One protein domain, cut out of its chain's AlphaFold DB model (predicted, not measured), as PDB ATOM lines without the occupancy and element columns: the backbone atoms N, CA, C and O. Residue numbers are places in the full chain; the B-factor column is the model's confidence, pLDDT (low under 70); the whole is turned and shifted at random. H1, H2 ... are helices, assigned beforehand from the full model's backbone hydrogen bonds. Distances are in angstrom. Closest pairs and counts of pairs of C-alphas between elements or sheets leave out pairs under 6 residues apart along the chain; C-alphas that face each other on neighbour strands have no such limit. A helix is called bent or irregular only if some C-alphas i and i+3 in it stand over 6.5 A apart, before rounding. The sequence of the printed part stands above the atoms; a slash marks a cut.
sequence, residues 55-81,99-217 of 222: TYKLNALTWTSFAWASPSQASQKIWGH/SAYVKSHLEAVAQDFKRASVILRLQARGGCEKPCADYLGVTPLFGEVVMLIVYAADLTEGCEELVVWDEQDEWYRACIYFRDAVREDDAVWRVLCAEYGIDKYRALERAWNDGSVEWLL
ATOM      1  N   THR A  55     164.014 282.882 282.905       91.12
ATOM      2  CA  THR A  55     164.438 282.312 284.199       91.12
ATOM      3  C   THR A  55     163.304 282.307 285.224       91.12
ATOM      4  O   THR A  55     163.095 281.306 285.903       91.12
ATOM      5  N   TYR A  56     162.504 283.377 285.277       92.44
ATOM      6  CA  TYR A  56     161.317 283.443 286.133       92.44
ATOM      7  C   TYR A  56     160.313 282.319 285.833       92.44
ATOM      8  O   TYR A  56     159.885 281.618 286.748       92.44
ATOM      9  N   LYS A  57     159.972 282.108 284.553       93.06
ATOM     10  CA  LYS A  57     159.061 281.031 284.142       93.06
ATOM     11  C   LYS A  57     159.641 279.654 284.456       93.06
ATOM     12  O   LYS A  57     158.915 278.815 284.971       93.06
ATOM     13  N   LEU A  58     160.933 279.442 284.196       94.38
ATOM     14  CA  LEU A  58     161.620 278.180 284.488       94.38
ATOM     15  C   LEU A  58     161.632 277.862 285.992       94.38
ATOM     16  O   LEU A  58     161.361 276.731 286.385       94.38
ATOM     17  N   ASN A  59     161.867 278.865 286.841       93.12
ATOM     18  CA  ASN A  59     161.868 278.712 288.299       93.12
ATOM     19  C   ASN A  59     160.475 278.439 288.883       93.12
ATOM     20  O   ASN A  59     160.370 277.828 289.949       93.12
ATOM     21  N   ALA A  60     159.424 278.891 288.195       92.19
ATOM     22  CA  ALA A  60     158.032 278.663 288.568       92.19
ATOM     23  C   ALA A  60     157.489 277.302 288.100       92.19
ATOM     24  O   ALA A  60     156.370 276.942 288.468       92.19
ATOM     25  N   LEU A  61     158.253 276.542 287.303       92.62
ATOM     26  CA  LEU A  61     157.825 275.222 286.858       92.62
ATOM     27  C   LEU A  61     157.637 274.293 288.058       92.62
ATOM     28  O   LEU A  61     158.491 274.173 288.940       92.62
ATOM     29  N   THR A  62     156.515 273.589 288.042       92.75
ATOM     30  CA  THR A  62     156.230 272.468 288.935       92.75
ATOM     31  C   THR A  62     155.749 271.300 288.093       92.75
ATOM     32  O   THR A  62     155.678 271.396 286.863       92.75
ATOM     33  N   TRP A  63     155.403 270.179 288.723       90.88
ATOM     34  CA  TRP A  63     154.938 269.050 287.938       90.88
ATOM     35  C   TRP A  63     153.624 269.308 287.187       90.88
ATOM     36  O   TRP A  63     153.405 268.725 286.129       90.88
ATOM     37  N   THR A  64     152.778 270.214 287.683       91.44
ATOM     38  CA  THR A  64     151.506 270.572 287.037       91.44
ATOM     39  C   THR A  64     151.685 271.449 285.802       91.44
ATOM     40  O   THR A  64     150.730 271.648 285.064       91.44
ATOM     41  N   SER A  65     152.894 271.959 285.545       92.56
ATOM     42  CA  SER A  65     153.204 272.738 284.340       92.56
ATOM     43  C   SER A  65     153.299 271.879 283.073       92.56
ATOM     44  O   SER A  65     153.422 272.423 281.977       92.56
ATOM     45  N   PHE A  66     153.278 270.549 283.205       91.81
ATOM     46  CA  PHE A  66     153.470 269.608 282.106       91.81
ATOM     47  C   PHE A  66     152.241 268.727 281.887       91.81
ATOM     48  O   PHE A  66     151.497 268.420 282.818       91.81
ATOM     49  N   ALA A  67     152.072 268.262 280.648       88.88
ATOM     50  CA  ALA A  67     150.971 267.396 280.229       88.88
ATOM     51  C   ALA A  67     151.122 265.938 280.722       88.88
ATOM     52  O   ALA A  67     151.241 265.001 279.930       88.88
ATOM     53  N   TRP A  68     151.137 265.730 282.041       88.94
ATOM     54  CA  TRP A  68     151.154 264.405 282.666       88.94
ATOM     55  C   TRP A  68     149.792 264.022 283.238       88.94
ATOM     56  O   TRP A  68     149.068 264.844 283.787       88.94
ATOM     57  N   ALA A  69     149.462 262.734 283.155       86.31
ATOM     58  CA  ALA A  69     148.186 262.192 283.614       86.31
ATOM     59  C   ALA A  69     148.095 262.062 285.146       86.31
ATOM     60  O   ALA A  69     146.995 261.954 285.685       86.31
ATOM     61  N   SER A  70     149.228 262.022 285.856       88.06
ATOM     62  CA  SER A  70     149.255 261.903 287.318       88.06
ATOM     63  C   SER A  70     150.582 262.371 287.937       88.06
ATOM     64  O   SER A  70     151.619 262.337 287.263       88.06
ATOM     65  N   PRO A  71     150.595 262.712 289.244       89.38
ATOM     66  CA  PRO A  71     151.829 263.003 289.981       89.38
ATOM     67  C   PRO A  71     152.838 261.846 289.956       89.38
ATOM     68  O   PRO A  71     154.045 262.069 289.926       89.38
ATOM     69  N   SER A  72     152.368 260.594 289.940       89.12
ATOM     70  CA  SER A  72     153.247 259.421 289.868       89.12
ATOM     71  C   SER A  72     153.949 259.317 288.514       89.12
ATOM     72  O   SER A  72     155.141 259.017 288.464       89.12
ATOM     73  N   GLN A  73     153.244 259.605 287.412       90.25
ATOM     74  CA  GLN A  73     153.861 259.660 286.085       90.25
ATOM     75  C   GLN A  73     154.878 260.806 286.005       90.25
ATOM     76  O   GLN A  73     155.985 260.606 285.507       90.25
ATOM     77  N   ALA A  74     154.520 261.979 286.531       91.88
ATOM     78  CA  ALA A  74     155.409 263.129 286.621       91.88
ATOM     79  C   ALA A  74     156.700 262.794 287.375       91.88
ATOM     80  O   ALA A  74     157.799 262.990 286.860       91.88
ATOM     81  N   SER A  75     156.555 262.203 288.562       91.56
ATOM     82  CA  SER A  75     157.658 261.749 289.395       91.56
ATOM     83  C   SER A  75     158.587 260.799 288.632       91.56
ATOM     84  O   SER A  75     159.787 261.053 288.544       91.56
ATOM     85  N   GLN A  76     158.047 259.767 287.975       90.31
ATOM     86  CA  GLN A  76     158.851 258.847 287.163       90.31
ATOM     87  C   GLN A  76     159.596 259.556 286.023       90.31
ATOM     88  O   GLN A  76     160.745 259.219 285.743       90.31
ATOM     89  N   LYS A  77     158.978 260.541 285.362       91.62
ATOM     90  CA  LYS A  77     159.597 261.277 284.247       91.62
ATOM     91  C   LYS A  77     160.664 262.272 284.701       91.62
ATOM     92  O   LYS A  77     161.695 262.371 284.040       91.62
ATOM     93  N   ILE A  78     160.433 262.981 285.804       93.12
ATOM     94  CA  ILE A  78     161.370 263.952 286.384       93.12
ATOM     95  C   ILE A  78     162.570 263.224 287.001       93.12
ATOM     96  O   ILE A  78     163.718 263.527 286.678       93.12
ATOM     97  N   TRP A  79     162.322 262.240 287.867       91.94
ATOM     98  CA  TRP A  79     163.375 261.512 288.580       91.94
ATOM     99  C   TRP A  79     164.097 260.489 287.701       91.94
ATOM    100  O   TRP A  79     165.283 260.246 287.899       91.94
ATOM    101  N   GLY A  80     163.408 259.928 286.704       90.94
ATOM    102  CA  GLY A  80     163.990 259.041 285.695       90.94
ATOM    103  C   GLY A  80     164.595 259.778 284.500       90.94
ATOM    104  O   GLY A  80     164.923 259.144 283.495       90.94
ATOM    105  N   HIS A  81     164.711 261.109 284.557       92.44
ATOM    106  CA  HIS A  81     165.352 261.851 283.484       92.44
ATOM    107  C   HIS A  81     166.851 261.538 283.423       92.44
ATOM    108  O   HIS A  81     167.566 261.623 284.418       92.44
ATOM    109  N   SER A  99     191.125 278.184 272.763       94.50
ATOM    110  CA  SER A  99     189.905 278.848 273.241       94.50
ATOM    111  C   SER A  99     188.691 278.515 272.370       94.50
ATOM    112  O   SER A  99     187.619 278.193 272.880       94.50
ATOM    113  N   ALA A 100     188.875 278.486 271.048       94.62
ATOM    114  CA  ALA A 100     187.842 278.090 270.095       94.62
ATOM    115  C   ALA A 100     187.377 276.637 270.300       94.62
ATOM    116  O   ALA A 100     186.181 276.363 270.209       94.62
ATOM    117  N   TYR A 101     188.301 275.716 270.603       95.25
ATOM    118  CA  TYR A 101     187.966 274.325 270.906       95.25
ATOM    119  C   TYR A 101     187.149 274.228 272.195       95.25
ATOM    120  O   TYR A 101     186.106 273.573 272.203       95.25
ATOM    121  N   VAL A 102     187.589 274.885 273.271       95.62
ATOM    122  CA  VAL A 102     186.854 274.897 274.544       95.62
ATOM    123  C   VAL A 102     185.457 275.476 274.336       95.62
ATOM    124  O   VAL A 102     184.463 274.809 274.639       95.62
ATOM    125  N   LYS A 103     185.375 276.660 273.717       95.94
ATOM    126  CA  LYS A 103     184.118 277.367 273.475       95.94
ATOM    127  C   LYS A 103     183.141 276.524 272.662       95.94
ATOM    128  O   LYS A 103     182.011 276.326 273.095       95.94
ATOM    129  N   SER A 104     183.580 275.929 271.549       96.44
ATOM    130  CA  SER A 104     182.692 275.117 270.708       96.44
ATOM    131  C   SER A 104     182.105 273.905 271.435       96.44
ATOM    132  O   SER A 104     180.957 273.543 271.194       96.44
ATOM    133  N   HIS A 105     182.879 273.259 272.315       97.31
ATOM    134  CA  HIS A 105     182.429 272.044 272.998       97.31
ATOM    135  C   HIS A 105     181.512 272.340 274.183       97.31
ATOM    136  O   HIS A 105     180.560 271.595 274.405       97.31
ATOM    137  N   LEU A 106     181.769 273.426 274.913       97.62
ATOM    138  CA  LEU A 106     180.899 273.864 276.001       97.62
ATOM    139  C   LEU A 106     179.581 274.451 275.465       97.62
ATOM    140  O   LEU A 106     178.514 274.108 275.975       97.62
ATOM    141  N   GLU A 107     179.619 275.209 274.365       97.81
ATOM    142  CA  GLU A 107     178.406 275.673 273.670       97.81
ATOM    143  C   GLU A 107     177.541 274.506 273.171       97.81
ATOM    144  O   GLU A 107     176.320 274.515 273.333       97.81
ATOM    145  N   ALA A 108     178.157 273.446 272.635       97.50
ATOM    146  CA  ALA A 108     177.432 272.289 272.106       97.50
ATOM    147  C   ALA A 108     176.575 271.551 273.154       97.50
ATOM    148  O   ALA A 108     175.590 270.908 272.789       97.50
ATOM    149  N   VAL A 109     176.928 271.634 274.440       97.50
ATOM    150  CA  VAL A 109     176.210 270.963 275.541       97.50
ATOM    151  C   VAL A 109     175.379 271.923 276.393       97.50
ATOM    152  O   VAL A 109     174.621 271.478 277.257       97.50
ATOM    153  N   ALA A 110     175.486 273.232 276.162       97.25
ATOM    154  CA  ALA A 110     174.944 274.264 277.039       97.25
ATOM    155  C   ALA A 110     173.425 274.165 277.246       97.25
ATOM    156  O   ALA A 110     172.938 274.245 278.375       97.25
ATOM    157  N   GLN A 111     172.655 273.932 276.179       95.75
ATOM    158  CA  GLN A 111     171.196 273.835 276.288       95.75
ATOM    159  C   GLN A 111     170.744 272.580 277.037       95.75
ATOM    160  O   GLN A 111     169.837 272.655 277.871       95.75
ATOM    161  N   ASP A 112     171.388 271.437 276.785       96.81
ATOM    162  CA  ASP A 112     171.135 270.217 277.551       96.81
ATOM    163  C   ASP A 112     171.531 270.419 279.022       96.81
ATOM    164  O   ASP A 112     170.805 269.974 279.912       96.81
ATOM    165  N   PHE A 113     172.627 271.134 279.302       97.88
ATOM    166  CA  PHE A 113     173.059 271.438 280.668       97.88
ATOM    167  C   PHE A 113     172.072 272.357 281.395       97.88
ATOM    168  O   PHE A 113     171.651 272.064 282.519       97.88
ATOM    169  N   LYS A 114     171.611 273.427 280.740       97.38
ATOM    170  CA  LYS A 114     170.571 274.311 281.280       97.38
ATOM    171  C   LYS A 114     169.295 273.528 281.574       97.38
ATOM    172  O   LYS A 114     168.724 273.640 282.656       97.38
ATOM    173  N   ARG A 115     168.870 272.675 280.642       96.69
ATOM    174  CA  ARG A 115     167.704 271.803 280.812       96.69
ATOM    175  C   ARG A 115     167.874 270.838 281.980       96.69
ATOM    176  O   ARG A 115     166.958 270.706 282.788       96.69
ATOM    177  N   ALA A 116     169.034 270.199 282.095       96.81
ATOM    178  CA  ALA A 116     169.353 269.331 283.219       96.81
ATOM    179  C   ALA A 116     169.274 270.094 284.548       96.81
ATOM    180  O   ALA A 116     168.686 269.594 285.502       96.81
ATOM    181  N   SER A 117     169.756 271.335 284.584       97.31
ATOM    182  CA  SER A 117     169.685 272.212 285.758       97.31
ATOM    183  C   SER A 117     168.241 272.531 286.163       97.31
ATOM    184  O   SER A 117     167.894 272.434 287.339       97.31
ATOM    185  N   VAL A 118     167.353 272.825 285.203       96.56
ATOM    186  CA  VAL A 118     165.915 272.997 285.489       96.56
ATOM    187  C   VAL A 118     165.309 271.711 286.054       96.56
ATOM    188  O   VAL A 118     164.534 271.756 287.008       96.56
ATOM    189  N   ILE A 119     165.666 270.552 285.499       95.62
ATOM    190  CA  ILE A 119     165.122 269.265 285.947       95.62
ATOM    191  C   ILE A 119     165.649 268.887 287.337       95.62
ATOM    192  O   ILE A 119     164.864 268.410 288.150       95.62
ATOM    193  N   LEU A 120     166.918 269.157 287.662       95.50
ATOM    194  CA  LEU A 120     167.448 269.016 289.026       95.50
ATOM    195  C   LEU A 120     166.662 269.880 290.015       95.50
ATOM    196  O   LEU A 120     166.285 269.426 291.095       95.50
ATOM    197  N   ARG A 121     166.341 271.114 289.618       95.25
ATOM    198  CA  ARG A 121     165.493 271.991 290.421       95.25
ATOM    199  C   ARG A 121     164.083 271.416 290.600       95.25
ATOM    200  O   ARG A 121     163.545 271.465 291.702       95.25
ATOM    201  N   LEU A 122     163.486 270.842 289.553       94.19
ATOM    202  CA  LEU A 122     162.191 270.152 289.630       94.19
ATOM    203  C   LEU A 122     162.245 268.895 290.510       94.19
ATOM    204  O   LEU A 122     161.289 268.630 291.229       94.19
ATOM    205  N   GLN A 123     163.345 268.144 290.511       93.38
ATOM    206  CA  GLN A 123     163.537 267.026 291.442       93.38
ATOM    207  C   GLN A 123     163.518 267.524 292.893       93.38
ATOM    208  O   GLN A 123     162.854 266.936 293.739       93.38
ATOM    209  N   ALA A 124     164.173 268.653 293.173       92.19
ATOM    210  CA  ALA A 124     164.273 269.179 294.530       92.19
ATOM    211  C   ALA A 124     163.041 269.966 295.021       92.19
ATOM    212  O   ALA A 124     162.725 269.942 296.209       92.19
ATOM    213  N   ARG A 125     162.357 270.699 294.131       88.00
ATOM    214  CA  ARG A 125     161.270 271.642 294.473       88.00
ATOM    215  C   ARG A 125     159.964 271.417 293.715       88.00
ATOM    216  O   ARG A 125     158.976 272.083 294.001       88.00
ATOM    217  N   GLY A 126     159.928 270.496 292.758       74.69
ATOM    218  CA  GLY A 126     158.801 270.321 291.840       74.69
ATOM    219  C   GLY A 126     157.580 269.630 292.436       74.69
ATOM    220  O   GLY A 126     156.622 269.433 291.700       74.69
ATOM    221  N   GLY A 127     157.593 269.274 293.728       76.75
ATOM    222  CA  GLY A 127     156.436 268.716 294.439       76.75
ATOM    223  C   GLY A 127     156.145 267.242 294.140       76.75
ATOM    224  O   GLY A 127     155.041 266.778 294.414       76.75
ATOM    225  N   CYS A 128     157.109 266.508 293.576       81.38
ATOM    226  CA  CYS A 128     157.007 265.073 293.313       81.38
ATOM    227  C   CYS A 128     158.016 264.287 294.152       81.38
ATOM    228  O   CYS A 128     159.223 264.483 294.010       81.38
ATOM    229  N   GLU A 129     157.528 263.347 294.959       84.25
ATOM    230  CA  GLU A 129     158.379 262.421 295.715       84.25
ATOM    231  C   GLU A 129     159.213 261.541 294.780       84.25
ATOM    232  O   GLU A 129     158.743 261.144 293.713       84.25
ATOM    233  N   LYS A 130     160.445 261.223 295.181       87.31
ATOM    234  CA  LYS A 130     161.339 260.335 294.433       87.31
ATOM    235  C   LYS A 130     160.793 258.898 294.434       87.31
ATOM    236  O   LYS A 130     160.545 258.353 295.510       87.31
ATOM    237  N   PRO A 131     160.649 258.238 293.270       85.75
ATOM    238  CA  PRO A 131     160.316 256.817 293.219       85.75
ATOM    239  C   PRO A 131     161.424 255.965 293.845       85.75
ATOM    240  O   PRO A 131     162.591 256.359 293.841       85.75
ATOM    241  N   CYS A 132     161.093 254.757 294.315       80.69
ATOM    242  CA  CYS A 132     162.123 253.812 294.761       80.69
ATOM    243  C   CYS A 132     163.166 253.590 293.648       80.69
ATOM    244  O   CYS A 132     162.814 253.481 292.470       80.69
ATOM    245  N   ALA A 133     164.447 253.543 294.029       71.06
ATOM    246  CA  ALA A 133     165.583 253.519 293.106       71.06
ATOM    247  C   ALA A 133     165.502 252.376 292.077       71.06
ATOM    248  O   ALA A 133     165.874 252.573 290.919       71.06
ATOM    249  N   ASP A 134     164.936 251.233 292.472       69.62
ATOM    250  CA  ASP A 134     164.740 250.055 291.619       69.62
ATOM    251  C   ASP A 134     163.874 250.338 290.378       69.62
ATOM    252  O   ASP A 134     164.004 249.660 289.362       69.62
ATOM    253  N   TYR A 135     163.019 251.368 290.421       68.19
ATOM    254  CA  TYR A 135     162.142 251.738 289.306       68.19
ATOM    255  C   TYR A 135     162.773 252.706 288.303       68.19
ATOM    256  O   TYR A 135     162.206 252.908 287.230       68.19
ATOM    257  N   LEU A 136     163.904 253.337 288.634       75.81
ATOM    258  CA  LEU A 136     164.480 254.380 287.783       75.81
ATOM    259  C   LEU A 136     165.423 253.810 286.722       75.81
ATOM    260  O   LEU A 136     165.428 254.316 285.605       75.81
ATOM    261  N   GLY A 137     166.186 252.752 287.029       64.44
ATOM    262  CA  GLY A 137     166.982 251.995 286.045       64.44
ATOM    263  C   GLY A 137     167.995 252.801 285.212       64.44
ATOM    264  O   GLY A 137     168.506 252.285 284.219       64.44
ATOM    265  N   VAL A 138     168.283 254.056 285.577       71.62
ATOM    266  CA  VAL A 138     169.147 254.984 284.831       71.62
ATOM    267  C   VAL A 138     170.159 255.661 285.750       71.62
ATOM    268  O   VAL A 138     169.925 255.817 286.951       71.62
ATOM    269  N   THR A 139     171.282 256.099 285.173       71.50
ATOM    270  CA  THR A 139     172.227 256.983 285.863       71.50
ATOM    271  C   THR A 139     171.492 258.244 286.312       71.50
ATOM    272  O   THR A 139     170.837 258.880 285.485       71.50
ATOM    273  N   PRO A 140     171.589 258.639 287.593       85.31
ATOM    274  CA  PRO A 140     170.897 259.830 288.046       85.31
ATOM    275  C   PRO A 140     171.443 261.091 287.376       85.31
ATOM    276  O   PRO A 140     172.662 261.271 287.317       85.31
ATOM    277  N   LEU A 141     170.543 261.987 286.964       92.88
ATOM    278  CA  LEU A 141     170.860 263.251 286.289       92.88
ATOM    279  C   LEU A 141     171.952 264.063 286.993       92.88
ATOM    280  O   LEU A 141     172.847 264.591 286.342       92.88
ATOM    281  N   PHE A 142     171.920 264.115 288.327       93.06
ATOM    282  CA  PHE A 142     172.933 264.832 289.101       93.06
ATOM    283  C   PHE A 142     174.343 264.299 288.843       93.06
ATOM    284  O   PHE A 142     175.279 265.076 288.722       93.06
ATOM    285  N   GLY A 143     174.499 262.980 288.685       92.31
ATOM    286  CA  GLY A 143     175.781 262.386 288.316       92.31
ATOM    287  C   GLY A 143     176.259 262.817 286.929       92.31
ATOM    288  O   GLY A 143     177.443 263.085 286.767       92.31
ATOM    289  N   GLU A 144     175.358 262.931 285.950       94.81
ATOM    290  CA  GLU A 144     175.701 263.433 284.610       94.81
ATOM    291  C   GLU A 144     176.152 264.901 284.665       94.81
ATOM    292  O   GLU A 144     177.156 265.255 284.054       94.81
ATOM    293  N   VAL A 145     175.468 265.728 285.461       96.88
ATOM    294  CA  VAL A 145     175.842 267.133 285.687       96.88
ATOM    295  C   VAL A 145     177.191 267.259 286.399       96.88
ATOM    296  O   VAL A 145     178.024 268.046 285.960       96.88
ATOM    297  N   VAL A 146     177.454 266.465 287.447       95.25
ATOM    298  CA  VAL A 146     178.767 266.454 288.118       95.25
ATOM    299  C   VAL A 146     179.875 266.112 287.127       95.25
ATOM    300  O   VAL A 146     180.873 266.823 287.067       95.25
ATOM    301  N   MET A 147     179.695 265.056 286.328       94.62
ATOM    302  CA  MET A 147     180.693 264.665 285.332       94.62
ATOM    303  C   MET A 147     180.936 265.774 284.308       94.62
ATOM    304  O   MET A 147     182.090 266.047 283.992       94.62
ATOM    305  N   LEU A 148     179.876 266.427 283.819       97.31
ATOM    306  CA  LEU A 148     180.013 267.545 282.895       97.31
ATOM    307  C   LEU A 148     180.840 268.679 283.502       97.31
ATOM    308  O   LEU A 148     181.790 269.114 282.867       97.31
ATOM    309  N   ILE A 149     180.500 269.143 284.707       97.56
ATOM    310  CA  ILE A 149     181.194 270.271 285.344       97.56
ATOM    311  C   ILE A 149     182.659 269.932 285.628       97.56
ATOM    312  O   ILE A 149     183.529 270.757 285.370       97.56
ATOM    313  N   VAL A 150     182.949 268.707 286.080       95.62
ATOM    314  CA  VAL A 150     184.328 268.231 286.275       95.62
ATOM    315  C   VAL A 150     185.116 268.271 284.966       95.62
ATOM    316  O   VAL A 150     186.219 268.808 284.938       95.62
ATOM    317  N   TYR A 151     184.558 267.745 283.873       95.38
ATOM    318  CA  TYR A 151     185.242 267.774 282.579       95.38
ATOM    319  C   TYR A 151     185.315 269.171 281.970       95.38
ATOM    320  O   TYR A 151     186.287 269.475 281.291       95.38
ATOM    321  N   ALA A 152     184.312 270.017 282.191       96.50
ATOM    322  CA  ALA A 152     184.326 271.395 281.727       96.50
ATOM    323  C   ALA A 152     185.448 272.173 282.415       96.50
ATOM    324  O   ALA A 152     186.177 272.896 281.740       96.50
ATOM    325  N   ALA A 153     185.617 271.995 283.732       95.06
ATOM    326  CA  ALA A 153     186.688 272.628 284.496       95.06
ATOM    327  C   ALA A 153     188.062 272.155 284.008       95.06
ATOM    328  O   ALA A 153     188.883 272.978 283.634       95.06
ATOM    329  N   ASP A 154     188.263 270.839 283.875       93.44
ATOM    330  CA  ASP A 154     189.506 270.257 283.344       93.44
ATOM    331  C   ASP A 154     189.801 270.694 281.891       93.44
ATOM    332  O   ASP A 154     190.953 270.888 281.495       93.44
ATOM    333  N   LEU A 155     188.772 270.846 281.053       93.00
ATOM    334  CA  LEU A 155     188.934 271.339 279.685       93.00
ATOM    335  C   LEU A 155     189.319 272.824 279.652       93.00
ATOM    336  O   LEU A 155     190.123 273.212 278.807       93.00
ATOM    337  N   THR A 156     188.750 273.616 280.561       93.06
ATOM    338  CA  THR A 156     189.020 275.052 280.711       93.06
ATOM    339  C   THR A 156     190.432 275.276 281.260       93.06
ATOM    340  O   THR A 156     191.221 275.945 280.612       93.06
ATOM    341  N   GLU A 157     190.804 274.597 282.351       91.62
ATOM    342  CA  GLU A 157     192.143 274.658 282.965       91.62
ATOM    343  C   GLU A 157     193.258 274.247 281.990       91.62
ATOM    344  O   GLU A 157     194.357 274.794 282.010       91.62
ATOM    345  N   GLY A 158     192.982 273.281 281.109       89.44
ATOM    346  CA  GLY A 158     193.940 272.851 280.092       89.44
ATOM    347  C   GLY A 158     194.160 273.862 278.960       89.44
ATOM    348  O   GLY A 158     195.044 273.641 278.135       89.44
ATOM    349  N   CYS A 159     193.353 274.919 278.865       91.31
ATOM    350  CA  CYS A 159     193.462 275.934 277.826       91.31
ATOM    351  C   CYS A 159     194.413 277.049 278.268       91.31
ATOM    352  O   CYS A 159     194.145 277.768 279.220       91.31
ATOM    353  N   GLU A 160     195.522 277.229 277.550       87.69
ATOM    354  CA  GLU A 160     196.467 278.323 277.833       87.69
ATOM    355  C   GLU A 160     195.977 279.691 277.310       87.69
ATOM    356  O   GLU A 160     196.588 280.726 277.576       87.69
ATOM    357  N   GLU A 161     194.884 279.706 276.542       89.31
ATOM    358  CA  GLU A 161     194.265 280.912 275.995       89.31
ATOM    359  C   GLU A 161     193.098 281.370 276.878       89.31
ATOM    360  O   GLU A 161     192.303 280.554 277.336       89.31
ATOM    361  N   LEU A 162     192.924 282.686 277.037       86.31
ATOM    362  CA  LEU A 162     191.738 283.230 277.699       86.31
ATOM    363  C   LEU A 162     190.475 282.891 276.893       86.31
ATOM    364  O   LEU A 162     190.324 283.328 275.747       86.31
ATOM    365  N   VAL A 163     189.536 282.174 277.513       89.81
ATOM    366  CA  VAL A 163     188.210 281.917 276.941       89.81
ATOM    367  C   VAL A 163     187.241 282.994 277.416       89.81
ATOM    368  O   VAL A 163     186.869 283.039 278.583       89.81
ATOM    369  N   VAL A 164     186.827 283.874 276.503       90.19
ATOM    370  CA  VAL A 164     185.883 284.954 276.817       90.19
ATOM    371  C   VAL A 164     184.445 284.481 276.615       90.19
ATOM    372  O   VAL A 164     184.082 283.989 275.537       90.19
ATOM    373  N   TRP A 165     183.643 284.678 277.659       92.94
ATOM    374  CA  TRP A 165     182.222 284.367 277.717       92.94
ATOM    375  C   TRP A 165     181.407 285.648 277.845       92.94
ATOM    376  O   TRP A 165     181.776 286.535 278.614       92.94
ATOM    377  N   ASP A 166     180.296 285.737 277.119       91.12
ATOM    378  CA  ASP A 166     179.363 286.851 277.230       91.12
ATOM    379  C   ASP A 166     177.897 286.421 277.393       91.12
ATOM    380  O   ASP A 166     177.551 285.240 277.361       91.12
ATOM    381  N   GLU A 167     177.007 287.394 277.604       91.19
ATOM    382  CA  GLU A 167     175.579 287.149 277.833       91.19
ATOM    383  C   GLU A 167     174.851 286.469 276.655       91.19
ATOM    384  O   GLU A 167     173.743 285.950 276.829       91.19
ATOM    385  N   GLN A 168     175.449 286.456 275.462       92.50
ATOM    386  CA  GLN A 168     174.904 285.831 274.258       92.50
ATOM    387  C   GLN A 168     175.343 284.370 274.143       92.50
ATOM    388  O   GLN A 168     174.665 283.589 273.473       92.50
ATOM    389  N   ASP A 169     176.396 283.956 274.846       95.56
ATOM    390  CA  ASP A 169     176.841 282.567 274.891       95.56
ATOM    391  C   ASP A 169     175.819 281.695 275.647       95.56
ATOM    392  O   ASP A 169     175.281 282.062 276.704       95.56
ATOM    393  N   GLU A 170     175.464 280.534 275.087       96.50
ATOM    394  CA  GLU A 170     174.515 279.623 275.735       96.50
ATOM    395  C   GLU A 170     175.147 278.995 276.983       96.50
ATOM    396  O   GLU A 170     174.441 278.795 277.975       96.50
ATOM    397  N   TRP A 171     176.456 278.713 276.967       97.56
ATOM    398  CA  TRP A 171     177.172 278.145 278.113       97.56
ATOM    399  C   TRP A 171     177.158 279.103 279.301       97.56
ATOM    400  O   TRP A 171     176.745 278.702 280.390       97.56
ATOM    401  N   TYR A 172     177.484 280.380 279.078       96.62
ATOM    402  CA  TYR A 172     177.400 281.427 280.101       96.62
ATOM    403  C   TYR A 172     176.004 281.465 280.740       96.62
ATOM    404  O   TYR A 172     175.851 281.332 281.956       96.62
ATOM    405  N   ARG A 173     174.948 281.548 279.920       95.69
ATOM    406  CA  ARG A 173     173.555 281.585 280.406       95.69
ATOM    407  C   ARG A 173     173.141 280.305 281.133       95.69
ATOM    408  O   ARG A 173     172.339 280.367 282.069       95.69
ATOM    409  N   ALA A 174     173.647 279.147 280.712       97.38
ATOM    410  CA  ALA A 174     173.424 277.879 281.396       97.38
ATOM    411  C   ALA A 174     174.110 277.856 282.771       97.38
ATOM    412  O   ALA A 174     173.476 277.468 283.754       97.38
ATOM    413  N   CYS A 175     175.352 278.337 282.856       97.75
ATOM    414  CA  CYS A 175     176.102 278.477 284.100       97.75
ATOM    415  C   CYS A 175     175.434 279.460 285.068       97.75
ATOM    416  O   CYS A 175     175.266 279.112 286.235       97.75
ATOM    417  N   ILE A 176     174.970 280.624 284.600       96.31
ATOM    418  CA  ILE A 176     174.204 281.574 285.427       96.31
ATOM    419  C   ILE A 176     172.944 280.912 285.989       96.31
ATOM    420  O   ILE A 176     172.703 280.958 287.194       96.31
ATOM    421  N   TYR A 177     172.165 280.224 285.147       96.81
ATOM    422  CA  TYR A 177     170.967 279.530 285.623       96.81
ATOM    423  C   TYR A 177     171.307 278.455 286.665       96.81
ATOM    424  O   TYR A 177     170.639 278.360 287.692       96.81
ATOM    425  N   PHE A 178     172.333 277.638 286.418       97.62
ATOM    426  CA  PHE A 178     172.760 276.612 287.365       97.62
ATOM    427  C   PHE A 178     173.233 277.216 288.694       97.62
ATOM    428  O   PHE A 178     172.837 276.725 289.754       97.62
ATOM    429  N   ARG A 179     174.027 278.294 288.649       96.69
ATOM    430  CA  ARG A 179     174.477 279.028 289.836       96.69
ATOM    431  C   ARG A 179     173.277 279.458 290.672       96.69
ATOM    432  O   ARG A 179     173.142 279.008 291.804       96.69
ATOM    433  N   ASP A 180     172.380 280.240 290.082       96.31
ATOM    434  CA  ASP A 180     171.311 280.917 290.817       96.31
ATOM    435  C   ASP A 180     170.205 279.949 291.264       96.31
ATOM    436  O   ASP A 180     169.669 280.054 292.364       96.31
ATOM    437  N   ALA A 181     169.823 279.007 290.395       95.69
ATOM    438  CA  ALA A 181     168.630 278.184 290.590       95.69
ATOM    439  C   ALA A 181     168.917 276.804 291.198       95.69
ATOM    440  O   ALA A 181     167.972 276.100 291.568       95.69
ATOM    441  N   VAL A 182     170.188 276.389 291.255       95.12
ATOM    442  CA  VAL A 182     170.591 275.071 291.764       95.12
ATOM    443  C   VAL A 182     171.651 275.186 292.854       95.12
ATOM    444  O   VAL A 182     171.414 274.684 293.949       95.12
ATOM    445  N   ARG A 183     172.798 275.817 292.572       93.62
ATOM    446  CA  ARG A 183     173.938 275.873 293.503       93.62
ATOM    447  C   ARG A 183     173.686 276.793 294.693       93.62
ATOM    448  O   ARG A 183     173.935 276.397 295.823       93.62
ATOM    449  N   GLU A 184     173.225 278.011 294.435       94.44
ATOM    450  CA  GLU A 184     173.014 279.050 295.453       94.44
ATOM    451  C   GLU A 184     171.612 278.987 296.079       94.44
ATOM    452  O   GLU A 184     171.334 279.644 297.081       94.44
ATOM    453  N   ASP A 185     170.725 278.148 295.539       94.56
ATOM    454  CA  ASP A 185     169.447 277.833 296.170       94.56
ATOM    455  C   ASP A 185     169.649 276.760 297.251       94.56
ATOM    456  O   ASP A 185     169.529 275.562 296.995       94.56
ATOM    457  N   ASP A 186     169.912 277.197 298.486       93.44
ATOM    458  CA  ASP A 186     170.157 276.337 299.656       93.44
ATOM    459  C   ASP A 186     169.154 275.187 299.817       93.44
ATOM    460  O   ASP A 186     169.503 274.093 300.269       93.44
ATOM    461  N   ALA A 187     167.880 275.423 299.490       92.94
ATOM    462  CA  ALA A 187     166.854 274.398 299.632       92.94
ATOM    463  C   ALA A 187     166.995 273.324 298.552       92.94
ATOM    464  O   ALA A 187     166.877 272.138 298.859       92.94
ATOM    465  N   VAL A 188     167.256 273.731 297.307       93.00
ATOM    466  CA  VAL A 188     167.536 272.802 296.203       93.00
ATOM    467  C   VAL A 188     168.805 272.021 296.508       93.00
ATOM    468  O   VAL A 188     168.801 270.791 296.507       93.00
ATOM    469  N   TRP A 189     169.864 272.741 296.856       91.12
ATOM    470  CA  TRP A 189     171.186 272.201 297.115       91.12
ATOM    471  C   TRP A 189     171.187 271.166 298.245       91.12
ATOM    472  O   TRP A 189     171.753 270.080 298.105       91.12
ATOM    473  N   ARG A 190     170.455 271.431 299.336       91.00
ATOM    474  CA  ARG A 190     170.288 270.493 300.457       91.00
ATOM    475  C   ARG A 190     169.589 269.199 300.046       91.00
ATOM    476  O   ARG A 190     170.027 268.128 300.464       91.00
ATOM    477  N   VAL A 191     168.522 269.285 299.248       90.50
ATOM    478  CA  VAL A 191     167.807 268.092 298.765       90.50
ATOM    479  C   VAL A 191     168.715 267.268 297.859       90.50
ATOM    480  O   VAL A 191     168.856 266.067 298.073       90.50
ATOM    481  N   LEU A 192     169.408 267.901 296.909       89.19
ATOM    482  CA  LEU A 192     170.348 267.199 296.032       89.19
ATOM    483  C   LEU A 192     171.474 266.522 296.831       89.19
ATOM    484  O   LEU A 192     171.804 265.366 296.566       89.19
ATOM    485  N   CYS A 193     172.023 267.189 297.851       88.00
ATOM    486  CA  CYS A 193     173.041 266.601 298.723       88.00
ATOM    487  C   CYS A 193     172.521 265.372 299.485       88.00
ATOM    488  O   CYS A 193     173.223 264.363 299.571       88.00
ATOM    489  N   ALA A 194     171.303 265.440 300.030       89.19
ATOM    490  CA  ALA A 194     170.690 264.321 300.741       89.19
ATOM    491  C   ALA A 194     170.431 263.122 299.811       89.19
ATOM    492  O   ALA A 194     170.652 261.978 300.200       89.19
ATOM    493  N   GLU A 195     170.019 263.387 298.571       88.25
ATOM    494  CA  GLU A 195     169.630 262.358 297.605       88.25
ATOM    495  C   GLU A 195     170.805 261.687 296.887       88.25
ATOM    496  O   GLU A 195     170.712 260.516 296.503       88.25
ATOM    497  N   TYR A 196     171.895 262.424 296.663       86.12
ATOM    498  CA  TYR A 196     173.016 261.968 295.836       86.12
ATOM    499  C   TYR A 196     174.321 261.743 296.599       86.12
ATOM    500  O   TYR A 196     175.240 261.137 296.041       86.12
ATOM    501  N   GLY A 197     174.379 262.155 297.865       87.94
ATOM    502  CA  GLY A 197     175.510 261.933 298.755       87.94
ATOM    503  C   GLY A 197     176.593 263.012 298.673       87.94
ATOM    504  O   GLY A 197     176.795 263.674 297.653       87.94
ATOM    505  N   ILE A 198     177.327 263.145 299.780       86.94
ATOM    506  CA  ILE A 198     178.307 264.217 300.006       86.94
ATOM    507  C   ILE A 198     179.522 264.159 299.066       86.94
ATOM    508  O   ILE A 198     180.125 265.187 298.769       86.94
ATOM    509  N   ASP A 199     179.889 262.980 298.560       88.25
ATOM    510  CA  ASP A 199     181.080 262.843 297.713       88.25
ATOM    511  C   ASP A 199     180.873 263.465 296.329       88.25
ATOM    512  O   ASP A 199     181.726 264.210 295.846       88.25
ATOM    513  N   LYS A 200     179.706 263.227 295.711       86.62
ATOM    514  CA  LYS A 200     179.344 263.850 294.426       86.62
ATOM    515  C   LYS A 200     179.236 265.360 294.560       86.62
ATOM    516  O   LYS A 200     179.695 266.090 293.690       86.62
ATOM    517  N   TYR A 201     178.664 265.802 295.673       86.56
ATOM    518  CA  TYR A 201     178.586 267.208 296.032       86.56
ATOM    519  C   TYR A 201     179.975 267.858 296.077       86.56
ATOM    520  O   TYR A 201     180.202 268.857 295.407       86.56
ATOM    521  N   ARG A 202     180.932 267.269 296.808       90.12
ATOM    522  CA  ARG A 202     182.280 267.846 296.961       90.12
ATOM    523  C   ARG A 202     183.036 267.910 295.639       90.12
ATOM    524  O   ARG A 202     183.766 268.868 295.403       90.12
ATOM    525  N   ALA A 203     182.876 266.893 294.793       92.19
ATOM    526  CA  ALA A 203     183.475 266.883 293.463       92.19
ATOM    527  C   ALA A 203     182.922 268.020 292.589       92.19
ATOM    528  O   ALA A 203     183.697 268.742 291.966       92.19
ATOM    529  N   LEU A 204     181.599 268.202 292.596       94.12
ATOM    530  CA  LEU A 204     180.925 269.284 291.883       94.12
ATOM    531  C   LEU A 204     181.330 270.662 292.415       94.12
ATOM    532  O   LEU A 204     181.628 271.544 291.624       94.12
ATOM    533  N   GLU A 205     181.360 270.844 293.734       92.75
ATOM    534  CA  GLU A 205     181.728 272.110 294.375       92.75
ATOM    535  C   GLU A 205     183.158 272.527 294.028       92.75
ATOM    536  O   GLU A 205     183.379 273.678 293.659       92.75
ATOM    537  N   ARG A 206     184.113 271.590 294.081       94.12
ATOM    538  CA  ARG A 206     185.500 271.850 293.679       94.12
ATOM    539  C   ARG A 206     185.580 272.268 292.214       94.12
ATOM    540  O   ARG A 206     186.013 273.375 291.937       94.12
ATOM    541  N   ALA A 207     185.090 271.423 291.306       95.50
ATOM    542  CA  ALA A 207     185.166 271.698 289.873       95.50
ATOM    543  C   ALA A 207     184.426 272.983 289.476       95.50
ATOM    544  O   ALA A 207     184.879 273.722 288.607       95.50
ATOM    545  N   TRP A 208     183.298 273.276 290.127       96.19
ATOM    546  CA  TRP A 208     182.602 274.536 289.928       96.19
ATOM    547  C   TRP A 208     183.457 275.720 290.371       96.19
ATOM    548  O   TRP A 208     183.557 276.689 289.634       96.19
ATOM    549  N   ASN A 209     184.072 275.676 291.553       94.00
ATOM    550  CA  ASN A 209     184.915 276.779 292.017       94.00
ATOM    551  C   ASN A 209     186.129 276.996 291.101       94.00
ATOM    552  O   ASN A 209     186.486 278.144 290.863       94.00
ATOM    553  N   ASP A 210     186.695 275.919 290.556       92.00
ATOM    554  CA  ASP A 210     187.831 275.986 289.635       92.00
ATOM    555  C   ASP A 210     187.420 276.599 288.279       92.00
ATOM    556  O   ASP A 210     188.072 277.517 287.793       92.00
ATOM    557  N   GLY A 211     186.309 276.148 287.680       92.56
ATOM    558  CA  GLY A 211     185.898 276.589 286.338       92.56
ATOM    559  C   GLY A 211     185.014 277.841 286.291       92.56
ATOM    560  O   GLY A 211     185.080 278.620 285.342       92.56
ATOM    561  N   SER A 212     184.168 278.064 287.301       92.94
ATOM    562  CA  SER A 212     183.150 279.127 287.259       92.94
ATOM    563  C   SER A 212     183.721 280.530 287.320       92.94
ATOM    564  O   SER A 212     183.039 281.444 286.863       92.94
ATOM    565  N   VAL A 213     184.943 280.692 287.842       89.81
ATOM    566  CA  VAL A 213     185.659 281.964 287.763       89.81
ATOM    567  C   VAL A 213     185.710 282.371 286.304       89.81
ATOM    568  O   VAL A 213     185.115 283.385 285.988       89.81
ATOM    569  N   GLU A 214     186.265 281.533 285.421       89.75
ATOM    570  CA  GLU A 214     186.382 281.807 283.984       89.75
ATOM    571  C   GLU A 214     185.040 281.882 283.254       89.75
ATOM    572  O   GLU A 214     184.841 282.765 282.423       89.75
ATOM    573  N   TRP A 215     184.095 280.989 283.558       93.88
ATOM    574  CA  TRP A 215     182.811 280.955 282.841       93.88
ATOM    575  C   TRP A 215     181.909 282.139 283.149       93.88
ATOM    576  O   TRP A 215     181.014 282.427 282.362       93.88
ATOM    577  N   LEU A 216     182.096 282.776 284.305       91.38
ATOM    578  CA  LEU A 216     181.241 283.848 284.796       91.38
ATOM    579  C   LEU A 216     182.003 285.170 284.968       91.38
ATOM    580  O   LEU A 216     181.509 286.044 285.680       91.38
ATOM    581  N   LEU A 217     183.167 285.339 284.317       72.69
ATOM    582  CA  LEU A 217     183.910 286.609 284.263       72.69
ATOM    583  C   LEU A 217     183.149 287.668 283.452       72.69
ATOM    584  O   LEU A 217     183.562 288.063 282.368       72.69
TER     585      LEU A 217
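Overview. This is residues 55 to 81 and 99 to 217 of the 222 residues of an uncharacterized protein of Setosphaeria turcica (strain 28A) (UniProt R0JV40). Two helix pairs make an elongated bundle, H3b side by side with H5 and H4 crossing H7, with H6 across one end of H3b. H3b is one arm of the bent helix H3; the other arm, H3a, lies toward one end of the long axis and H2 toward the other. H3b, H4, H5 and H7 run up and down, each against the one before it. The printed part has 146 residues with seven named helices, H1 to H7, and no named strand, an all helix class; it is compact, with a radius of gyration of the C-alphas of 15.7 A and spans of 50 by 31 by 26 A.

Arrangement. H3, residues 99 to 125, was assigned as one helix by its hydrogen bonds but is bent: C-alphas 108 and 111 are 7.7 A apart, between H3a, residues 99 to 108, and H3b, residues 111 to 125. H3b touches H5, residues 170 to 183, at a shallow tilt of 13 degrees, the closest C-alphas being Lys 114 and Ala 174, 4.6 A. H3b and H4, residues 141 to 157, form a hairpin, closest at C-alphas 120 and 142, 6.9 A. H4 touches H7, residues 198 to 215, at a steep tilt of 41 degrees, closest at C-alphas 153 and 211, 4.4 A. H6, residues 186 to 196, H2, residues 71 to 79, and H1, residues 55 to 59, touch H3b, H1 only just, with 3 pairs of C-alphas within 8 A. Every O i to N i+4 pair is within hydrogen-bond range except in H7, 12 of 14.

Along the chain. H1 begins at C-alpha 55 (164.438, 282.312, 284.199). H3b measures 20.8 A, H4 and H7 24.4 A each; H7 ends at C-alpha 215 (182.811, 280.955, 282.841).

Size, cuts and confidence. Residues 82 to 98 are not printed, a gap of 31.6 A between C-alphas 81 and 99. The links H1 to H2, H3 to H4 and H4 to H5 are long. Residues 134, 135 and 137 have pLDDT under 70.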